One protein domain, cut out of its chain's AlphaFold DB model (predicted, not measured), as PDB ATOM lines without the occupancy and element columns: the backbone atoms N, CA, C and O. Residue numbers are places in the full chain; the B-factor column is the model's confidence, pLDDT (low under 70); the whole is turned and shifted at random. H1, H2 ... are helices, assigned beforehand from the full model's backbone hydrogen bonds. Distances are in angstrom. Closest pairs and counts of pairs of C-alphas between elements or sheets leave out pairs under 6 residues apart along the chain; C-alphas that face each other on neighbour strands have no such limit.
ATOM      1  N   LYS A   4      -0.647 -24.027   1.101       78.81
ATOM      2  CA  LYS A   4      -0.753 -23.550   2.481       78.81
ATOM      3  C   LYS A   4      -0.920 -22.027   2.596       78.81
ATOM      4  O   LYS A   4      -1.617 -21.579   3.496       78.81
ATOM      5  N   HIS A   5      -0.318 -21.243   1.696       85.62
ATOM      6  CA  HIS A   5      -0.329 -19.771   1.782       85.62
ATOM      7  C   HIS A   5      -1.527 -19.137   1.062       85.62
ATOM      8  O   HIS A   5      -1.841 -17.974   1.309       85.62
ATOM      9  N   ILE A   6      -2.214 -19.904   0.205       89.81
ATOM     10  CA  ILE A   6      -3.321 -19.413  -0.628       89.81
ATOM     11  C   ILE A   6      -4.425 -18.774   0.225       89.81
ATOM     12  O   ILE A   6      -4.782 -17.643  -0.082       89.81
ATOM     13  N   PRO A   7      -4.917 -19.386   1.326       90.38
ATOM     14  CA  PRO A   7      -5.991 -18.778   2.107       90.38
ATOM     15  C   PRO A   7      -5.643 -17.394   2.652       90.38
ATOM     16  O   PRO A   7      -6.440 -16.468   2.544       90.38
ATOM     17  N   PHE A   8      -4.431 -17.243   3.188       91.19
ATOM     18  CA  PHE A   8      -3.956 -15.963   3.700       91.19
ATOM     19  C   PHE A   8      -3.821 -14.927   2.580       91.19
ATOM     20  O   PHE A   8      -4.358 -13.832   2.704       91.19
ATOM     21  N   LEU A   9      -3.157 -15.277   1.473       93.19
ATOM     22  CA  LEU A   9      -2.954 -14.360   0.347       93.19
ATOM     23  C   LEU A   9      -4.279 -13.938  -0.301       93.19
ATOM     24  O   LEU A   9      -4.450 -12.770  -0.635       93.19
ATOM     25  N   SER A  10      -5.236 -14.856  -0.434       94.31
ATOM     26  CA  SER A  10      -6.566 -14.558  -0.966       94.31
ATOM     27  C   SER A  10      -7.321 -13.565  -0.084       94.31
ATOM     28  O   SER A  10      -7.848 -12.580  -0.596       94.31
ATOM     29  N   PHE A  11      -7.335 -13.767   1.238       94.19
ATOM     30  CA  PHE A  11      -7.965 -12.810   2.151       94.19
ATOM     31  C   PHE A  11      -7.195 -11.494   2.263       94.19
ATOM     32  O   PHE A  11      -7.828 -10.462   2.445       94.19
ATOM     33  N   LEU A  12      -5.869 -11.501   2.097       95.12
ATOM     34  CA  LEU A  12      -5.076 -10.275   2.028       95.12
ATOM     35  C   LEU A  12      -5.482  -9.439   0.811       95.12
ATOM     36  O   LEU A  12      -5.735  -8.249   0.947       95.12
ATOM     37  N   LEU A  13      -5.606 -10.063  -0.362       95.19
ATOM     38  CA  LEU A  13      -6.074  -9.384  -1.571       95.19
ATOM     39  C   LEU A  13      -7.497  -8.847  -1.399       95.19
ATOM     40  O   LEU A  13      -7.755  -7.689  -1.713       95.19
ATOM     41  N   LEU A  14      -8.409  -9.656  -0.852       94.44
ATOM     42  CA  LEU A  14      -9.788  -9.227  -0.608       94.44
ATOM     43  C   LEU A  14      -9.864  -8.077   0.406       94.44
ATOM     44  O   LEU A  14     -10.657  -7.158   0.236       94.44
ATOM     45  N   PHE A  15      -9.008  -8.095   1.428       94.31
ATOM     46  CA  PHE A  15      -8.872  -7.017   2.403       94.31
ATOM     47  C   PHE A  15      -8.350  -5.720   1.772       94.31
ATOM     48  O   PHE A  15      -8.878  -4.648   2.058       94.31
ATOM     49  N   LEU A  16      -7.365  -5.804   0.874       92.19
ATOM     50  CA  LEU A  16      -6.883  -4.642   0.124       92.19
ATOM     51  C   LEU A  16      -7.986  -4.050  -0.764       92.19
ATOM     52  O   LEU A  16      -8.148  -2.836  -0.791       92.19
ATOM     53  N   VAL A  17      -8.794  -4.889  -1.423       89.44
ATOM     54  CA  VAL A  17      -9.967  -4.437  -2.200       89.44
ATOM     55  C   VAL A  17     -11.014  -3.770  -1.304       89.44
ATOM     56  O   VAL A  17     -11.591  -2.755  -1.682       89.44
ATOM     57  N   ALA A  18     -11.246  -4.321  -0.113       89.38
ATOM     58  CA  ALA A  18     -12.185  -3.783   0.867       89.38
ATOM     59  C   ALA A  18     -11.672  -2.532   1.594       89.38
ATOM     60  O   ALA A  18     -12.415  -1.941   2.374       89.38
ATOM     61  N   THR A  19     -10.401  -2.164   1.417       87.06
ATOM     62  CA  THR A  19      -9.824  -1.017   2.116       87.06
ATOM     63  C   THR A  19     -10.504   0.256   1.614       87.06
ATOM     64  O   THR A  19     -10.513   0.498   0.403       87.06
ATOM     65  N   PRO A  20     -11.094   1.062   2.514       76.50
ATOM     66  CA  PRO A  20     -11.782   2.282   2.130       76.50
ATOM     67  C   PRO A  20     -10.746   3.327   1.699       76.50
ATOM     68  O   PRO A  20     -10.259   4.123   2.496       76.50
ATOM     69  N   PHE A  21     -10.373   3.313   0.421       66.69
ATOM     70  CA  PHE A  21      -9.646   4.415  -0.200       66.69
ATOM     71  C   PHE A  21     -10.679   5.421  -0.699       66.69
ATOM     72  O   PHE A  21     -11.063   5.355  -1.863       66.69
ATOM     73  N   GLU A  22     -11.184   6.289   0.179       61.12
ATOM     74  CA  GLU A  22     -11.838   7.538  -0.226       61.12
ATOM     75  C   GLU A  22     -11.489   8.678   0.736       61.12
ATOM     76  O   GLU A  22     -11.867   8.703   1.906       61.12
ATOM     77  N   SER A  23     -10.759   9.646   0.189       45.31
ATOM     78  CA  SER A  23     -10.452  10.950   0.761       45.31
ATOM     79  C   SER A  23     -11.644  11.892   0.564       45.31
ATOM     80  O   SER A  23     -11.650  12.681  -0.373       45.31
ATOM     81  N   GLY A  24     -12.678  11.791   1.400       46.16
ATOM     82  CA  GLY A  24     -13.666  12.865   1.584       46.16
ATOM     83  C   GLY A  24     -14.337  13.444   0.327       46.16
ATOM     84  O   GLY A  24     -14.606  14.643   0.307       46.16
ATOM     85  N   PHE A  25     -14.619  12.643  -0.709       45.41
ATOM     86  CA  PHE A  25     -15.417  13.108  -1.847       45.41
ATOM     87  C   PHE A  25     -16.883  13.245  -1.425       45.41
ATOM     88  O   PHE A  25     -17.689  12.324  -1.527       45.41
ATOM     89  N   THR A  26     -17.233  14.420  -0.914       50.28
ATOM     90  CA  THR A  26     -18.615  14.832  -0.694       50.28
ATOM     91  C   THR A  26     -19.257  15.152  -2.040       50.28
ATOM     92  O   THR A  26     -18.941  16.154  -2.678       50.28
ATOM     93  N   ILE A  27     -20.193  14.316  -2.490       49.91
ATOM     94  CA  ILE A  27     -21.051  14.688  -3.618       49.91
ATOM     95  C   ILE A  27     -22.133  15.628  -3.079       49.91
ATOM     96  O   ILE A  27     -23.108  15.188  -2.472       49.91
ATOM     97  N   GLN A  28     -21.947  16.935  -3.272       46.16
ATOM     98  CA  GLN A  28     -23.032  17.910  -3.149       46.16
ATOM     99  C   GLN A  28     -23.891  17.834  -4.413       46.16
ATOM    100  O   GLN A  28     -23.476  18.270  -5.484       46.16
ATOM    101  N   ASN A  29     -25.090  17.269  -4.295       46.16
ATOM    102  CA  ASN A  29     -26.088  17.329  -5.355       46.16
ATOM    103  C   ASN A  29     -26.900  18.632  -5.184       46.16
ATOM    104  O   ASN A  29     -27.518  18.801  -4.132       46.16
ATOM    105  N   PRO A  30     -26.931  19.567  -6.154       47.69
ATOM    106  CA  PRO A  30     -27.524  20.898  -5.961       47.69
ATOM    107  C   PRO A  30     -29.043  20.904  -5.697       47.69
ATOM    108  O   PRO A  30     -29.577  21.928  -5.283       47.69
ATOM    109  N   GLY A  31     -29.749  19.787  -5.918       50.91
ATOM    110  CA  GLY A  31     -31.192  19.668  -5.653       50.91
ATOM    111  C   GLY A  31     -31.562  19.006  -4.321       50.91
ATOM    112  O   GLY A  31     -32.695  19.143  -3.868       50.91
ATOM    113  N   TRP A  32     -30.630  18.287  -3.689       44.22
ATOM    114  CA  TRP A  32     -30.850  17.561  -2.438       44.22
ATOM    115  C   TRP A  32     -29.635  17.823  -1.548       44.22
ATOM    116  O   TRP A  32     -28.584  17.219  -1.742       44.22
ATOM    117  N   ASN A  33     -29.763  18.722  -0.569       51.06
ATOM    118  CA  ASN A  33     -28.708  19.076   0.400       51.06
ATOM    119  C   ASN A  33     -28.335  17.920   1.363       51.06
ATOM    120  O   ASN A  33     -27.903  18.147   2.492       51.06
ATOM    121  N   THR A  34     -28.523  16.667   0.960       51.59
ATOM    122  CA  THR A  34     -28.137  15.487   1.720       51.59
ATOM    123  C   THR A  34     -26.686  15.145   1.407       51.59
ATOM    124  O   THR A  34     -26.364  14.614   0.348       51.59
ATOM    125  N   VAL A  35     -25.801  15.433   2.363       51.72
ATOM    126  CA  VAL A  35     -24.428  14.923   2.365       51.72
ATOM    127  C   VAL A  35     -24.507  13.411   2.562       51.72
ATOM    128  O   VAL A  35     -24.767  12.939   3.667       51.72
ATOM    129  N   ILE A  36     -24.325  12.647   1.487       54.09
ATOM    130  CA  ILE A  36     -24.148  11.199   1.590       54.09
ATOM    131  C   ILE A  36     -22.678  10.987   1.970       54.09
ATOM    132  O   ILE A  36     -21.807  11.359   1.181       54.09
ATOM    133  N   PRO A  37     -22.369  10.473   3.175       51.69
ATOM    134  CA  PRO A  37     -20.988  10.230   3.562       51.69
ATOM    135  C   PRO A  37     -20.341   9.267   2.565       51.69
ATOM    136  O   PRO A  37     -20.905   8.221   2.247       51.69
ATOM    137  N   SER A  38     -19.166   9.659   2.074       51.56
ATOM    138  CA  SER A  38     -18.401   8.933   1.057       51.56
ATOM    139  C   SER A  38     -17.950   7.558   1.561       51.56
ATOM    140  O   SER A  38     -17.916   6.593   0.812       51.56
ATOM    141  N   THR A  39     -17.697   7.448   2.869       55.44
ATOM    142  CA  THR A  39     -17.425   6.182   3.555       55.44
ATOM    143  C   THR A  39     -18.681   5.691   4.262       55.44
ATOM    144  O   THR A  39     -19.160   6.304   5.222       55.44
ATOM    145  N   SER A  40     -19.215   4.555   3.824       68.50
ATOM    146  CA  SER A  40     -20.306   3.903   4.542       68.50
ATOM    147  C   SER A  40     -19.773   3.245   5.818       68.50
ATOM    148  O   SER A  40     -18.767   2.539   5.778       68.50
ATOM    149  N   TYR A  41     -20.480   3.369   6.951       75.38
ATOM    150  CA  TYR A  41     -20.199   2.566   8.159       75.38
ATOM    151  C   TYR A  41     -20.083   1.063   7.847       75.38
ATOM    152  O   TYR A  41     -19.343   0.338   8.511       75.38
ATOM    153  N   LEU A  42     -20.775   0.607   6.798       78.81
ATOM    154  CA  LEU A  42     -20.700  -0.752   6.284       78.81
ATOM    155  C   LEU A  42     -19.283  -1.147   5.836       78.81
ATOM    156  O   LEU A  42     -18.849  -2.257   6.130       78.81
ATOM    157  N   GLU A  43     -18.549  -0.251   5.172       81.31
ATOM    158  CA  GLU A  43     -17.176  -0.504   4.717       81.31
ATOM    159  C   GLU A  43     -16.248  -0.752   5.903       81.31
ATOM    160  O   GLU A  43     -15.493  -1.720   5.904       81.31
ATOM    161  N   ILE A  44     -16.365   0.064   6.955       85.38
ATOM    162  CA  ILE A  44     -15.564  -0.075   8.177       85.38
ATOM    163  C   ILE A  44     -15.870  -1.407   8.874       85.38
ATOM    164  O   ILE A  44     -14.952  -2.099   9.325       85.38
ATOM    165  N   ILE A  45     -17.148  -1.795   8.943       87.19
ATOM    166  CA  ILE A  45     -17.573  -3.072   9.530       87.19
ATOM    167  C   ILE A  45     -16.986  -4.245   8.734       87.19
ATOM    168  O   ILE A  45     -16.352  -5.125   9.316       87.19
ATOM    169  N   VAL A  46     -17.149  -4.247   7.407       88.62
ATOM    170  CA  VAL A  46     -16.625  -5.306   6.529       88.62
ATOM    171  C   VAL A  46     -15.110  -5.401   6.629       88.62
ATOM    172  O   VAL A  46     -14.570  -6.495   6.797       88.62
ATOM    173  N   TRP A  47     -14.425  -4.263   6.585       90.88
ATOM    174  CA  TRP A  47     -12.976  -4.186   6.697       90.88
ATOM    175  C   TRP A  47     -12.476  -4.751   8.031       90.88
ATOM    176  O   TRP A  47     -11.550  -5.563   8.053       90.88
ATOM    177  N   SER A  48     -13.146  -4.411   9.135       92.00
ATOM    178  CA  SER A  48     -12.816  -4.923  10.471       92.00
ATOM    179  C   SER A  48     -12.997  -6.441  10.563       92.00
ATOM    180  O   SER A  48     -12.144  -7.139  11.111       92.00
ATOM    181  N   ILE A  49     -14.075  -6.982   9.986       93.12
ATOM    182  CA  ILE A  49     -14.317  -8.431   9.964       93.12
ATOM    183  C   ILE A  49     -13.269  -9.141   9.097       93.12
ATOM    184  O   ILE A  49     -12.700 -10.149   9.521       93.12
ATOM    185  N   LEU A  50     -12.951  -8.605   7.914       94.44
ATOM    186  CA  LEU A  50     -11.899  -9.155   7.056       94.44
ATOM    187  C   LEU A  50     -10.528  -9.131   7.731       94.44
ATOM    188  O   LEU A  50      -9.777 -10.094   7.584       94.44
ATOM    189  N   LEU A  51     -10.211  -8.092   8.509       94.94
ATOM    190  CA  LEU A  51      -8.977  -8.031   9.292       94.94
ATOM    191  C   LEU A  51      -8.900  -9.184  10.304       94.94
ATOM    192  O   LEU A  51      -7.875  -9.862  10.402       94.94
ATOM    193  N   VAL A  52      -9.993  -9.460  11.020       94.69
ATOM    194  CA  VAL A  52     -10.082 -10.580  11.972       94.69
ATOM    195  C   VAL A  52      -9.895 -11.923  11.259       94.69
ATOM    196  O   VAL A  52      -9.143 -12.784  11.735       94.69
ATOM    197  N   ILE A  53     -10.534 -12.107  10.100       93.81
ATOM    198  CA  ILE A  53     -10.383 -13.308   9.268       93.81
ATOM    199  C   ILE A  53      -8.926 -13.470   8.816       93.81
ATOM    200  O   ILE A  53      -8.349 -14.552   8.958       93.81
ATOM    201  N   LEU A  54      -8.310 -12.393   8.322       94.38
ATOM    202  CA  LEU A  54      -6.931 -12.367   7.844       94.38
ATOM    203  C   LEU A  54      -5.944 -12.755   8.951       94.38
ATOM    204  O   LEU A  54      -5.116 -13.650   8.757       94.38
ATOM    205  N   ILE A  55      -6.073 -12.143  10.133       94.00
ATOM    206  CA  ILE A  55      -5.266 -12.468  11.318       94.00
ATOM    207  C   ILE A  55      -5.457 -13.936  11.706       94.00
ATOM    208  O   ILE A  55      -4.492 -14.639  12.018       94.00
ATOM    209  N   THR A  56      -6.688 -14.439  11.658       91.56
ATOM    210  CA  THR A  56      -6.976 -15.832  12.007       91.56
ATOM    211  C   THR A  56      -6.303 -16.802  11.032       91.56
ATOM    212  O   THR A  56      -5.639 -17.745  11.471       91.56
ATOM    213  N   TYR A  57      -6.392 -16.561   9.719       90.88
ATOM    214  CA  TYR A  57      -5.688 -17.368   8.718       90.88
ATOM    215  C   TYR A  57      -4.165 -17.285   8.860       90.88
ATOM    216  O   TYR A  57      -3.492 -18.310   8.738       90.88
ATOM    217  N   TRP A  58      -3.623 -16.113   9.195       90.38
ATOM    218  CA  TRP A  58      -2.202 -15.944   9.506       90.38
ATOM    219  C   TRP A  58      -1.761 -16.801  10.702       90.38
ATOM    220  O   TRP A  58      -0.747 -17.499  10.639       90.38
ATOM    221  N   ILE A  59      -2.544 -16.811  11.785       89.75
ATOM    222  CA  ILE A  59      -2.259 -17.633  12.970       89.75
ATOM    223  C   ILE A  59      -2.284 -19.128  12.620       89.75
ATOM    224  O   ILE A  59      -1.405 -19.872  13.058       89.75
ATOM    225  N   ILE A  60      -3.264 -19.583  11.832       87.50
ATOM    226  CA  ILE A  60      -3.366 -20.986  11.394       87.50
ATOM    227  C   ILE A  60      -2.151 -21.377  10.549       87.50
ATOM    228  O   ILE A  60      -1.546 -22.424  10.797       87.50
ATOM    229  N   LEU A  61      -1.765 -20.510   9.607       86.75
ATOM    230  CA  LEU A  61      -0.593 -20.681   8.753       86.75
ATOM    231  C   LEU A  61       0.688 -20.837   9.587       86.75
ATOM    232  O   LEU A  61       1.429 -21.805   9.386       86.75
ATOM    233  N   ARG A  62       0.908 -19.944  10.566       86.94
ATOM    234  CA  ARG A  62       2.066 -19.979  11.485       86.94
ATOM    235  C   ARG A  62       2.108 -21.239  12.344       86.94
ATOM    236  O   ARG A  62       3.183 -21.776  12.575       86.94
ATOM    237  N   LYS A  63       0.951 -21.736  12.788       86.06
ATOM    238  CA  LYS A  63       0.846 -22.983  13.566       86.06
ATOM    239  C   LYS A  63       1.001 -24.250  12.721       86.06
ATOM    240  O   LYS A  63       0.911 -25.345  13.262       86.06
ATOM    241  N   GLY A  64       1.174 -24.125  11.403       78.94
ATOM    242  CA  GLY A  64       1.331 -25.269  10.510       78.94
ATOM    243  C   GLY A  64       0.080 -26.133  10.356       78.94
ATOM    244  O   GLY A  64       0.167 -27.216   9.786       78.94
ATOM    245  N   LYS A  65      -1.082 -25.664  10.826       79.12
ATOM    246  CA  LYS A  65      -2.339 -26.404  10.710       79.12
ATOM    247  C   LYS A  65      -2.794 -26.445   9.253       79.12
ATOM    248  O   LYS A  65      -2.699 -25.454   8.527       79.12
ATOM    249  N   VAL A  66      -3.312 -27.596   8.834       77.00
ATOM    250  CA  VAL A  66      -3.796 -27.792   7.466       77.00
ATOM    251  C   VAL A  66      -5.193 -27.197   7.328       77.00
ATOM    252  O   VAL A  66      -6.102 -27.503   8.104       77.00
ATOM    253  N   ILE A  67      -5.366 -26.345   6.317       81.38
ATOM    254  CA  ILE A  67      -6.668 -25.801   5.943       81.38
ATOM    255  C   ILE A  67      -7.283 -26.675   4.865       81.38
ATOM    256  O   ILE A  67      -6.675 -26.908   3.822       81.38
ATOM    257  N   SER A  68      -8.512 -27.140   5.103       86.31
ATOM    258  CA  SER A  68      -9.285 -27.794   4.051       86.31
ATOM    259  C   SER A  68      -9.577 -26.775   2.954       86.31
ATOM    260  O   SER A  68     -10.341 -25.829   3.160       86.31
ATOM    261  N   PHE A  69      -8.971 -26.976   1.783       85.81
ATOM    262  CA  PHE A  69      -9.094 -26.053   0.657       85.81
ATOM    263  C   PHE A  69     -10.552 -25.866   0.219       85.81
ATOM    264  O   PHE A  69     -10.945 -24.759  -0.125       85.81
ATOM    265  N   LYS A  70     -11.377 -26.920   0.308       89.19
ATOM    266  CA  LYS A  70     -12.807 -26.858  -0.024       89.19
ATOM    267  C   LYS A  70     -13.563 -25.881   0.882       89.19
ATOM    268  O   LYS A  70     -14.343 -25.075   0.393       89.19
ATOM    269  N   ILE A  71     -13.308 -25.935   2.190       89.00
ATOM    270  CA  ILE A  71     -13.961 -25.050   3.169       89.00
ATOM    271  C   ILE A  71     -13.475 -23.612   2.982       89.00
ATOM    272  O   ILE A  71     -14.282 -22.688   2.979       89.00
ATOM    273  N   PHE A  72     -12.168 -23.433   2.768       91.12
ATOM    274  CA  PHE A  72     -11.600 -22.130   2.433       91.12
ATOM    275  C   PHE A  72     -12.243 -21.531   1.176       91.12
ATOM    276  O   PHE A  72     -12.668 -20.384   1.225       91.12
ATOM    277  N   ALA A  73     -12.341 -22.289   0.081       92.75
ATOM    278  CA  ALA A  73     -12.875 -21.785  -1.179       92.75
ATOM    279  C   ALA A  73     -14.330 -21.317  -1.028       92.75
ATOM    280  O   ALA A  73     -14.672 -20.241  -1.503       92.75
ATOM    281  N   ILE A  74     -15.159 -22.083  -0.308       94.25
ATOM    282  CA  ILE A  74     -16.548 -21.700  -0.021       94.25
ATOM    283  C   ILE A  74     -16.591 -20.414   0.814       94.25
ATOM    284  O   ILE A  74     -17.274 -19.469   0.432       94.25
ATOM    285  N   HIS A  75     -15.829 -20.349   1.910       94.25
ATOM    286  CA  HIS A  75     -15.751 -19.155   2.759       94.25
ATOM    287  C   HIS A  75     -15.276 -17.921   1.968       94.25
ATOM    288  O   HIS A  75     -15.826 -16.830   2.084       94.25
ATOM    289  N   PHE A  76     -14.274 -18.087   1.110       95.00
ATOM    290  CA  PHE A  76     -13.763 -16.997   0.292       95.00
ATOM    291  C   PHE A  76     -14.810 -16.498  -0.712       95.00
ATOM    292  O   PHE A  76     -15.116 -15.309  -0.726       95.00
ATOM    293  N   ILE A  77     -15.413 -17.403  -1.493       96.69
ATOM    294  CA  ILE A  77     -16.416 -17.060  -2.515       96.69
ATOM    295  C   ILE A  77     -17.628 -16.366  -1.892       96.69
ATOM    296  O   ILE A  77     -18.100 -15.373  -2.432       96.69
ATOM    297  N   LEU A  78     -18.101 -16.841  -0.739       96.12
ATOM    298  CA  LEU A  78     -19.249 -16.246  -0.052       96.12
ATOM    299  C   LEU A  78     -18.955 -14.862   0.545       96.12
ATOM    300  O   LEU A  78     -19.884 -14.086   0.756       96.12
ATOM    301  N   CYS A  79     -17.687 -14.519   0.800       95.62
ATOM    302  CA  CYS A  79     -17.323 -13.172   1.244       95.62
ATOM    303  C   CYS A  79     -17.334 -12.144   0.102       95.62
ATOM    304  O   CYS A  79     -17.606 -10.972   0.354       95.62
ATOM    305  N   ILE A  80     -17.046 -12.560  -1.138       95.19
ATOM    306  CA  ILE A  80     -16.844 -11.651  -2.278       95.19
ATOM    307  C   ILE A  80     -18.046 -10.716  -2.512       95.19
ATOM    308  O   ILE A  80     -17.821  -9.506  -2.528       95.19
ATOM    309  N   PRO A  81     -19.303 -11.195  -2.649       94.25
ATOM    310  CA  PRO A  81     -20.428 -10.328  -3.005       94.25
ATOM    311  C   PRO A  81     -20.604  -9.152  -2.046       94.25
ATOM    312  O   PRO A  81     -20.794  -8.020  -2.476       94.25
ATOM    313  N   PHE A  82     -20.467  -9.401  -0.744       92.50
ATOM    314  CA  PHE A  82     -20.652  -8.372   0.273       92.50
ATOM    315  C   PHE A  82     -19.497  -7.375   0.336       92.50
ATOM    316  O   PHE A  82     -19.726  -6.189   0.554       92.50
ATOM    317  N   VAL A  83     -18.265  -7.826   0.078       92.50
ATOM    318  CA  VAL A  83     -17.105  -6.929  -0.043       92.50
ATOM    319  C   VAL A  83     -17.268  -5.988  -1.231       92.50
ATOM    320  O   VAL A  83     -17.051  -4.787  -1.092       92.50
ATOM    321  N   PHE A  84     -17.699  -6.513  -2.379       90.88
ATOM    322  CA  PHE A  84     -17.973  -5.692  -3.557       90.88
ATOM    323  C   PHE A  84     -19.168  -4.765  -3.333       90.88
ATOM    324  O   PHE A  84     -19.092  -3.600  -3.706       90.88
ATOM    325  N   TYR A  85     -20.231  -5.236  -2.678       88.38
ATOM    326  CA  TYR A  85     -21.364  -4.388  -2.319       88.38
ATOM    327  C   TYR A  85     -20.941  -3.221  -1.423       88.38
ATOM    328  O   TYR A  85     -21.298  -2.082  -1.704       88.38
ATOM    329  N   ALA A  86     -20.141  -3.481  -0.384       86.56
ATOM    330  CA  ALA A  86     -19.644  -2.435   0.503       86.56
ATOM    331  C   ALA A  86     -18.723  -1.453  -0.236       86.56
ATOM    332  O   ALA A  86     -18.907  -0.247  -0.111       86.56
ATOM    333  N   ARG A  87     -17.778  -1.953  -1.046       85.44
ATOM    334  CA  ARG A  87     -16.786  -1.109  -1.732       85.44
ATOM    335  C   ARG A  87     -17.361  -0.314  -2.901       85.44
ATOM    336  O   ARG A  87     -16.971   0.827  -3.112       85.44
ATOM    337  N   PHE A  88     -18.257  -0.913  -3.677       84.88
ATOM    338  CA  PHE A  88     -18.825  -0.321  -4.889       84.88
ATOM    339  C   PHE A  88     -20.269   0.143  -4.683       84.88
ATOM    340  O   PHE A  88     -21.003   0.311  -5.652       84.88
ATOM    341  N   ASN A  89     -20.684   0.378  -3.433       80.81
ATOM    342  CA  ASN A  89     -22.048   0.769  -3.071       80.81
ATOM    343  C   ASN A  89     -22.554   1.960  -3.901       80.81
ATOM    344  O   ASN A  89     -23.662   1.921  -4.426       80.81
ATOM    345  N   MET A  90     -21.730   2.996  -4.085       79.19
ATOM    346  CA  MET A  90     -22.098   4.159  -4.898       79.19
ATOM    347  C   MET A  90     -22.317   3.792  -6.371       79.19
ATOM    348  O   MET A  90     -23.336   4.169  -6.943       79.19
ATOM    349  N   PHE A  91     -21.401   3.031  -6.972       82.75
ATOM    350  CA  PHE A  91     -21.533   2.586  -8.360       82.75
ATOM    351  C   PHE A  91     -22.779   1.715  -8.555       82.75
ATOM    352  O   PHE A  91     -23.528   1.904  -9.514       82.75
ATOM    353  N   ILE A  92     -23.043   0.805  -7.612       84.25
ATOM    354  CA  ILE A  92     -24.251  -0.024  -7.601       84.25
ATOM    355  C   ILE A  92     -25.484   0.877  -7.552       84.25
ATOM    356  O   ILE A  92     -26.350   0.740  -8.403       84.25
ATOM    357  N   ARG A  93     -25.531   1.857  -6.641       83.44
ATOM    358  CA  ARG A  93     -26.639   2.821  -6.553       83.44
ATOM    359  C   ARG A  93     -26.851   3.584  -7.855       83.44
ATOM    360  O   ARG A  93     -27.980   3.624  -8.321       83.44
ATOM    361  N   MET A  94     -25.798   4.148  -8.448       83.69
ATOM    362  CA  MET A  94     -25.894   4.888  -9.714       83.69
ATOM    363  C   MET A  94     -26.455   4.004 -10.832       83.69
ATOM    364  O   MET A  94     -27.444   4.364 -11.464       83.69
ATOM    365  N   THR A  95     -25.900   2.801 -10.988       84.75
ATOM    366  CA  THR A  95     -26.352   1.841 -12.003       84.75
ATOM    367  C   THR A  95     -27.797   1.403 -11.753       84.75
ATOM    368  O   THR A  95     -28.576   1.264 -12.690       84.75
ATOM    369  N   THR A  96     -28.200   1.191 -10.496       84.38
ATOM    370  CA  THR A  96     -29.584   0.820 -10.172       84.38
ATOM    371  C   THR A  96     -30.550   1.971 -10.447       84.38
ATOM    372  O   THR A  96     -31.613   1.710 -11.002       84.38
ATOM    373  N   VAL A  97     -30.198   3.227 -10.134       83.12
ATOM    374  CA  VAL A  97     -31.038   4.399 -10.456       83.12
ATOM    375  C   VAL A  97     -31.295   4.484 -11.960       83.12
ATOM    376  O   VAL A  97     -32.447   4.609 -12.361       83.12
ATOM    377  N   GLU A  98     -30.254   4.369 -12.788       83.75
ATOM    378  CA  GLU A  98     -30.372   4.463 -14.253       83.75
ATOM    379  C   GLU A  98     -31.269   3.376 -14.866       83.75
ATOM    380  O   GLU A  98     -31.876   3.592 -15.913       83.75
ATOM    381  N   ASN A  99     -31.363   2.215 -14.213       86.38
ATOM    382  CA  ASN A  99     -32.125   1.063 -14.697       86.38
ATOM    383  C   ASN A  99     -33.496   0.890 -14.020       86.38
ATOM    384  O   ASN A  99     -34.189  -0.086 -14.306       86.38
ATOM    385  N   SER A 100     -33.895   1.801 -13.128       86.81
ATOM    386  CA  SER A 100     -35.181   1.733 -12.421       86.81
ATOM    387  C   SER A 100     -36.208   2.669 -13.054       86.81
ATOM    388  O   SER A 100     -35.881   3.792 -13.431       86.81
ATOM    389  N   LYS A 101     -37.470   2.238 -13.149       87.88
ATOM    390  CA  LYS A 101     -38.562   3.070 -13.684       87.88
ATOM    391  C   LYS A 101     -39.032   4.115 -12.684       87.88
ATOM    392  O   LYS A 101     -39.462   5.197 -13.078       87.88
ATOM    393  N   ASP A 102     -38.970   3.782 -11.399       87.88
ATOM    394  CA  ASP A 102     -39.369   4.652 -10.302       87.88
ATOM    395  C   ASP A 102     -38.538   4.397  -9.034       87.88
ATOM    396  O   ASP A 102     -37.666   3.524  -8.972       87.88
ATOM    397  N   ILE A 103     -38.806   5.201  -8.004       79.94
ATOM    398  CA  ILE A 103     -38.078   5.156  -6.735       79.94
ATOM    399  C   ILE A 103     -38.345   3.878  -5.923       79.94
ATOM    400  O   ILE A 103     -37.468   3.446  -5.177       79.94
ATOM    401  N   LEU A 104     -39.525   3.261  -6.057       85.38
ATOM    402  CA  LEU A 104     -39.872   2.034  -5.337       85.38
ATOM    403  C   LEU A 104     -39.137   0.835  -5.940       85.38
ATOM    404  O   LEU A 104     -38.594   0.019  -5.195       85.38
ATOM    405  N   GLU A 105     -39.064   0.754  -7.270       85.69
ATOM    406  CA  GLU A 105     -38.277  -0.260  -7.976       85.69
ATOM    407  C   GLU A 105     -36.786  -0.140  -7.627       85.69
ATOM    408  O   GLU A 105     -36.158  -1.136  -7.265       85.69
ATOM    409  N   PHE A 106     -36.249   1.084  -7.613       83.00
ATOM    410  CA  PHE A 106     -34.871   1.361  -7.197       83.00
ATOM    411  C   PHE A 106     -34.558   0.849  -5.783       83.00
ATOM    412  O   PHE A 106     -33.575   0.129  -5.587       83.00
ATOM    413  N   ILE A 107     -35.395   1.200  -4.799       84.12
ATOM    414  CA  ILE A 107     -35.222   0.761  -3.406       84.12
ATOM    415  C   ILE A 107     -35.302  -0.764  -3.324       84.12
ATOM    416  O   ILE A 107     -34.427  -1.393  -2.737       84.12
ATOM    417  N   THR A 108     -36.301  -1.363  -3.976       91.38
ATOM    418  CA  THR A 108     -36.509  -2.816  -3.965       91.38
ATOM    419  C   THR A 108     -35.293  -3.561  -4.518       91.38
ATOM    420  O   THR A 108     -34.833  -4.533  -3.917       91.38
ATOM    421  N   LEU A 109     -34.730  -3.102  -5.639       88.62
ATOM    422  CA  LEU A 109     -33.541  -3.709  -6.240       88.62
ATOM    423  C   LEU A 109     -32.314  -3.579  -5.332       88.62
ATOM    424  O   LEU A 109     -31.576  -4.552  -5.157       88.62
ATOM    425  N   LEU A 110     -32.110  -2.409  -4.717       87.44
ATOM    426  CA  LEU A 110     -31.020  -2.218  -3.761       87.44
ATOM    427  C   LEU A 110     -31.155  -3.120  -2.537       87.44
ATOM    428  O   LEU A 110     -30.158  -3.717  -2.127       87.44
ATOM    429  N   ASP A 111     -32.357  -3.245  -1.983       87.75
ATOM    430  CA  ASP A 111     -32.627  -4.083  -0.817       87.75
ATOM    431  C   ASP A 111     -32.379  -5.561  -1.134       87.75
ATOM    432  O   ASP A 111     -31.715  -6.260  -0.365       87.75
ATOM    433  N   ILE A 112     -32.815  -6.040  -2.304       92.00
ATOM    434  CA  ILE A 112     -32.550  -7.413  -2.757       92.00
ATOM    435  C   ILE A 112     -31.044  -7.678  -2.839       92.00
ATOM    436  O   ILE A 112     -30.569  -8.690  -2.312       92.00
ATOM    437  N   VAL A 113     -30.278  -6.785  -3.473       90.12
ATOM    438  CA  VAL A 113     -28.821  -6.937  -3.599       90.12
ATOM    439  C   VAL A 113     -28.150  -6.886  -2.223       90.12
ATOM    440  O   VAL A 113     -27.288  -7.723  -1.931       90.12
ATOM    441  N   ALA A 114     -28.561  -5.950  -1.365       88.50
ATOM    442  CA  ALA A 114     -28.013  -5.773  -0.026       88.50
ATOM    443  C   ALA A 114     -28.252  -7.009   0.848       88.50
ATOM    444  O   ALA A 114     -27.302  -7.584   1.385       88.50
ATOM    445  N   TYR A 115     -29.504  -7.459   0.956       90.94
ATOM    446  CA  TYR A 115     -29.877  -8.585   1.808       90.94
ATOM    447  C   TYR A 115     -29.327  -9.908   1.290       90.94
ATOM    448  O   TYR A 115     -28.862 -10.721   2.089       90.94
ATOM    449  N   THR A 116     -29.297 -10.112  -0.028       94.44
ATOM    450  CA  THR A 116     -28.696 -11.318  -0.611       94.44
ATOM    451  C   THR A 116     -27.198 -11.367  -0.319       94.44
ATOM    452  O   THR A 116     -26.692 -12.383   0.158       94.44
ATOM    453  N   SER A 117     -26.484 -10.258  -0.530       93.12
ATOM    454  CA  SER A 117     -25.046 -10.182  -0.253       93.12
ATOM    455  C   SER A 117     -24.747 -10.370   1.237       93.12
ATOM    456  O   SER A 117     -23.826 -11.106   1.594       93.12
ATOM    457  N   LEU A 118     -25.556  -9.763   2.113       91.44
ATOM    458  CA  LEU A 118     -25.440  -9.915   3.562       91.44
ATOM    459  C   LEU A 118     -25.670 -11.366   3.999       91.44
ATOM    460  O   LEU A 118     -24.897 -11.896   4.794       91.44
ATOM    461  N   LEU A 119     -26.699 -12.028   3.470       95.12
ATOM    462  CA  LEU A 119     -27.016 -13.412   3.814       95.12
ATOM    463  C   LEU A 119     -25.875 -14.360   3.427       95.12
ATOM    464  O   LEU A 119     -25.462 -15.185   4.244       95.12
ATOM    465  N   LEU A 120     -25.307 -14.203   2.228       96.38
ATOM    466  CA  LEU A 120     -24.135 -14.974   1.797       96.38
ATOM    467  C   LEU A 120     -22.934 -14.736   2.720       96.38
ATOM    468  O   LEU A 120     -22.273 -15.690   3.133       96.38
ATOM    469  N   PHE A 121     -22.693 -13.484   3.106       94.50
ATOM    470  CA  PHE A 121     -21.611 -13.137   4.018       94.50
ATOM    471  C   PHE A 121     -21.793 -13.747   5.411       94.50
ATOM    472  O   PHE A 121     -20.846 -14.312   5.957       94.50
ATOM    473  N   LEU A 122     -22.999 -13.702   5.979       94.06
ATOM    474  CA  LEU A 122     -23.294 -14.313   7.277       94.06
ATOM    475  C   LEU A 122     -23.117 -15.836   7.239       94.06
ATOM    476  O   LEU A 122     -22.482 -16.398   8.133       94.06
ATOM    477  N   LEU A 123     -23.595 -16.502   6.181       96.06
ATOM    478  CA  LEU A 123     -23.350 -17.933   5.964       96.06
ATOM    479  C   LEU A 123     -21.851 -18.243   5.907       96.06
ATOM    480  O   LEU A 123     -21.391 -19.216   6.506       96.06
ATOM    481  N   SER A 124     -21.084 -17.379   5.244       94.69
ATOM    482  CA  SER A 124     -19.627 -17.440   5.202       94.69
ATOM    483  C   SER A 124     -19.011 -17.450   6.606       94.69
ATOM    484  O   SER A 124     -18.240 -18.353   6.947       94.69
ATOM    485  N   GLN A 125     -19.411 -16.500   7.458       94.06
ATOM    486  CA  GLN A 125     -18.893 -16.388   8.823       94.06
ATOM    487  C   GLN A 125     -19.254 -17.606   9.677       94.06
ATOM    488  O   GLN A 125     -18.414 -18.101  10.430       94.06
ATOM    489  N   ILE A 126     -20.467 -18.145   9.525       94.62
ATOM    490  CA  ILE A 126     -20.887 -19.370  10.220       94.62
ATOM    491  C   ILE A 126     -19.984 -20.544   9.827       94.62
ATOM    492  O   ILE A 126     -19.455 -21.236  10.702       94.62
ATOM    493  N   ILE A 127     -19.747 -20.748   8.526       91.12
ATOM    494  CA  ILE A 127     -18.858 -21.808   8.019       91.12
ATOM    495  C   ILE A 127     -17.448 -21.650   8.599       91.12
ATOM    496  O   ILE A 127     -16.837 -22.631   9.033       91.12
ATOM    497  N   PHE A 128     -16.942 -20.419   8.643       90.38
ATOM    498  CA  PHE A 128     -15.628 -20.118   9.194       90.38
ATOM    499  C   PHE A 128     -15.536 -20.425  10.690       90.38
ATOM    500  O   PHE A 128     -14.625 -21.137  11.110       90.38
ATOM    501  N   ILE A 129     -16.499 -19.968  11.490       91.19
ATOM    502  CA  ILE A 129     -16.538 -20.217  12.937       91.19
ATOM    503  C   ILE A 129     -16.587 -21.721  13.223       91.19
ATOM    504  O   ILE A 129     -15.784 -22.224  14.014       91.19
ATOM    505  N   VAL A 130     -17.469 -22.459  12.540       89.50
ATOM    506  CA  VAL A 130     -17.575 -23.921  12.674       89.50
ATOM    507  C   VAL A 130     -16.242 -24.594  12.339       89.50
ATOM    508  O   VAL A 130     -15.787 -25.477  13.072       89.50
ATOM    509  N   TYR A 131     -15.576 -24.153  11.270       86.62
ATOM    510  CA  TYR A 131     -14.267 -24.667  10.880       86.62
ATOM    511  C   TYR A 131     -13.192 -24.411  11.948       86.62
ATOM    512  O   TYR A 131     -12.452 -25.330  12.310       86.62
ATOM    513  N   ILE A 132     -13.124 -23.196  12.499       86.12
ATOM    514  CA  ILE A 132     -12.161 -22.833  13.547       86.12
ATOM    515  C   ILE A 132     -12.384 -23.646  14.821       86.12
ATOM    516  O   ILE A 132     -11.415 -24.129  15.406       86.12
ATOM    517  N   ILE A 133     -13.638 -23.818  15.248       86.31
ATOM    518  CA  ILE A 133     -13.979 -24.600  16.443       86.31
ATOM    519  C   ILE A 133     -13.574 -26.063  16.249       86.31
ATOM    520  O   ILE A 133     -12.913 -26.635  17.117       86.31
ATOM    521  N   LYS A 134     -13.900 -26.654  15.092       82.50
ATOM    522  CA  LYS A 134     -13.544 -28.043  14.780       82.50
ATOM    523  C   LYS A 134     -12.032 -28.264  14.746       82.50
ATOM    524  O   LYS A 134     -11.581 -29.309  15.182       82.50
ATOM    525  N   ASN A 135     -11.266 -27.294  14.248       74.00
ATOM    526  CA  ASN A 135      -9.811 -27.401  14.117       74.00
ATOM    527  C   ASN A 135      -9.043 -26.950  15.382       74.00
ATOM    528  O   ASN A 135      -7.808 -26.962  15.392       74.00
ATOM    529  N   LYS A 136      -9.740 -26.458  16.420       63.97
ATOM    530  CA  LYS A 136      -9.173 -26.153  17.747       63.97
ATOM    531  C   LYS A 136      -9.194 -27.358  18.693       63.97
ATOM    532  O   LYS A 136      -8.311 -27.404  19.545       63.97
ATOM    533  N   ARG A 137     -10.181 -28.251  18.560       49.53
ATOM    534  CA  ARG A 137     -10.171 -29.585  19.181       49.53
ATOM    535  C   ARG A 137      -9.154 -30.478  18.479       49.53
ATOM    536  O   ARG A 137      -8.610 -31.352  19.177       49.53
TER     537      ARG A 137
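Overview. This is residues 4 to 137 of the 137 residues of an uncharacterized protein of Flavobacterium oncorhynchi (UniProt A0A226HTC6). The long helix H5 runs alongside H3, which makes an up-and-down bundle with H1 and H2; H4 folds back on H5, and residues 18 to 40 form a long link. The printed part has 134 residues with five named helices, all helix. It is loose: radius of gyration of the C-alphas 17.6 A, spans 58 by 30 by 19 A.

Arrangement. H5, residues 103 to 134, touches H3, residues 69 to 87; their closest C-alphas, Ser 117 and Phe 82, are 4.8 A apart. H1, residues 4 to 17, and H2, residues 41 to 62, form a hairpin. H4, residues 89 to 98, touches residues 103 to 110 of H5 alone. Every O i to N i+4 pair is within hydrogen-bond range in H2, H4 and H5, 9 of 10 in H1 and 13 of 15 in H3.

Along the chain. H5 runs 46.6 A from C-alpha 103 at (-38.078, 5.156, -6.735) to C-alpha 134 at (-13.544, -28.043, 14.780).

Size, cuts and confidence. The printed part has no cut; pLDDT is under 70 at residues 21 to 40 and 136 to 137.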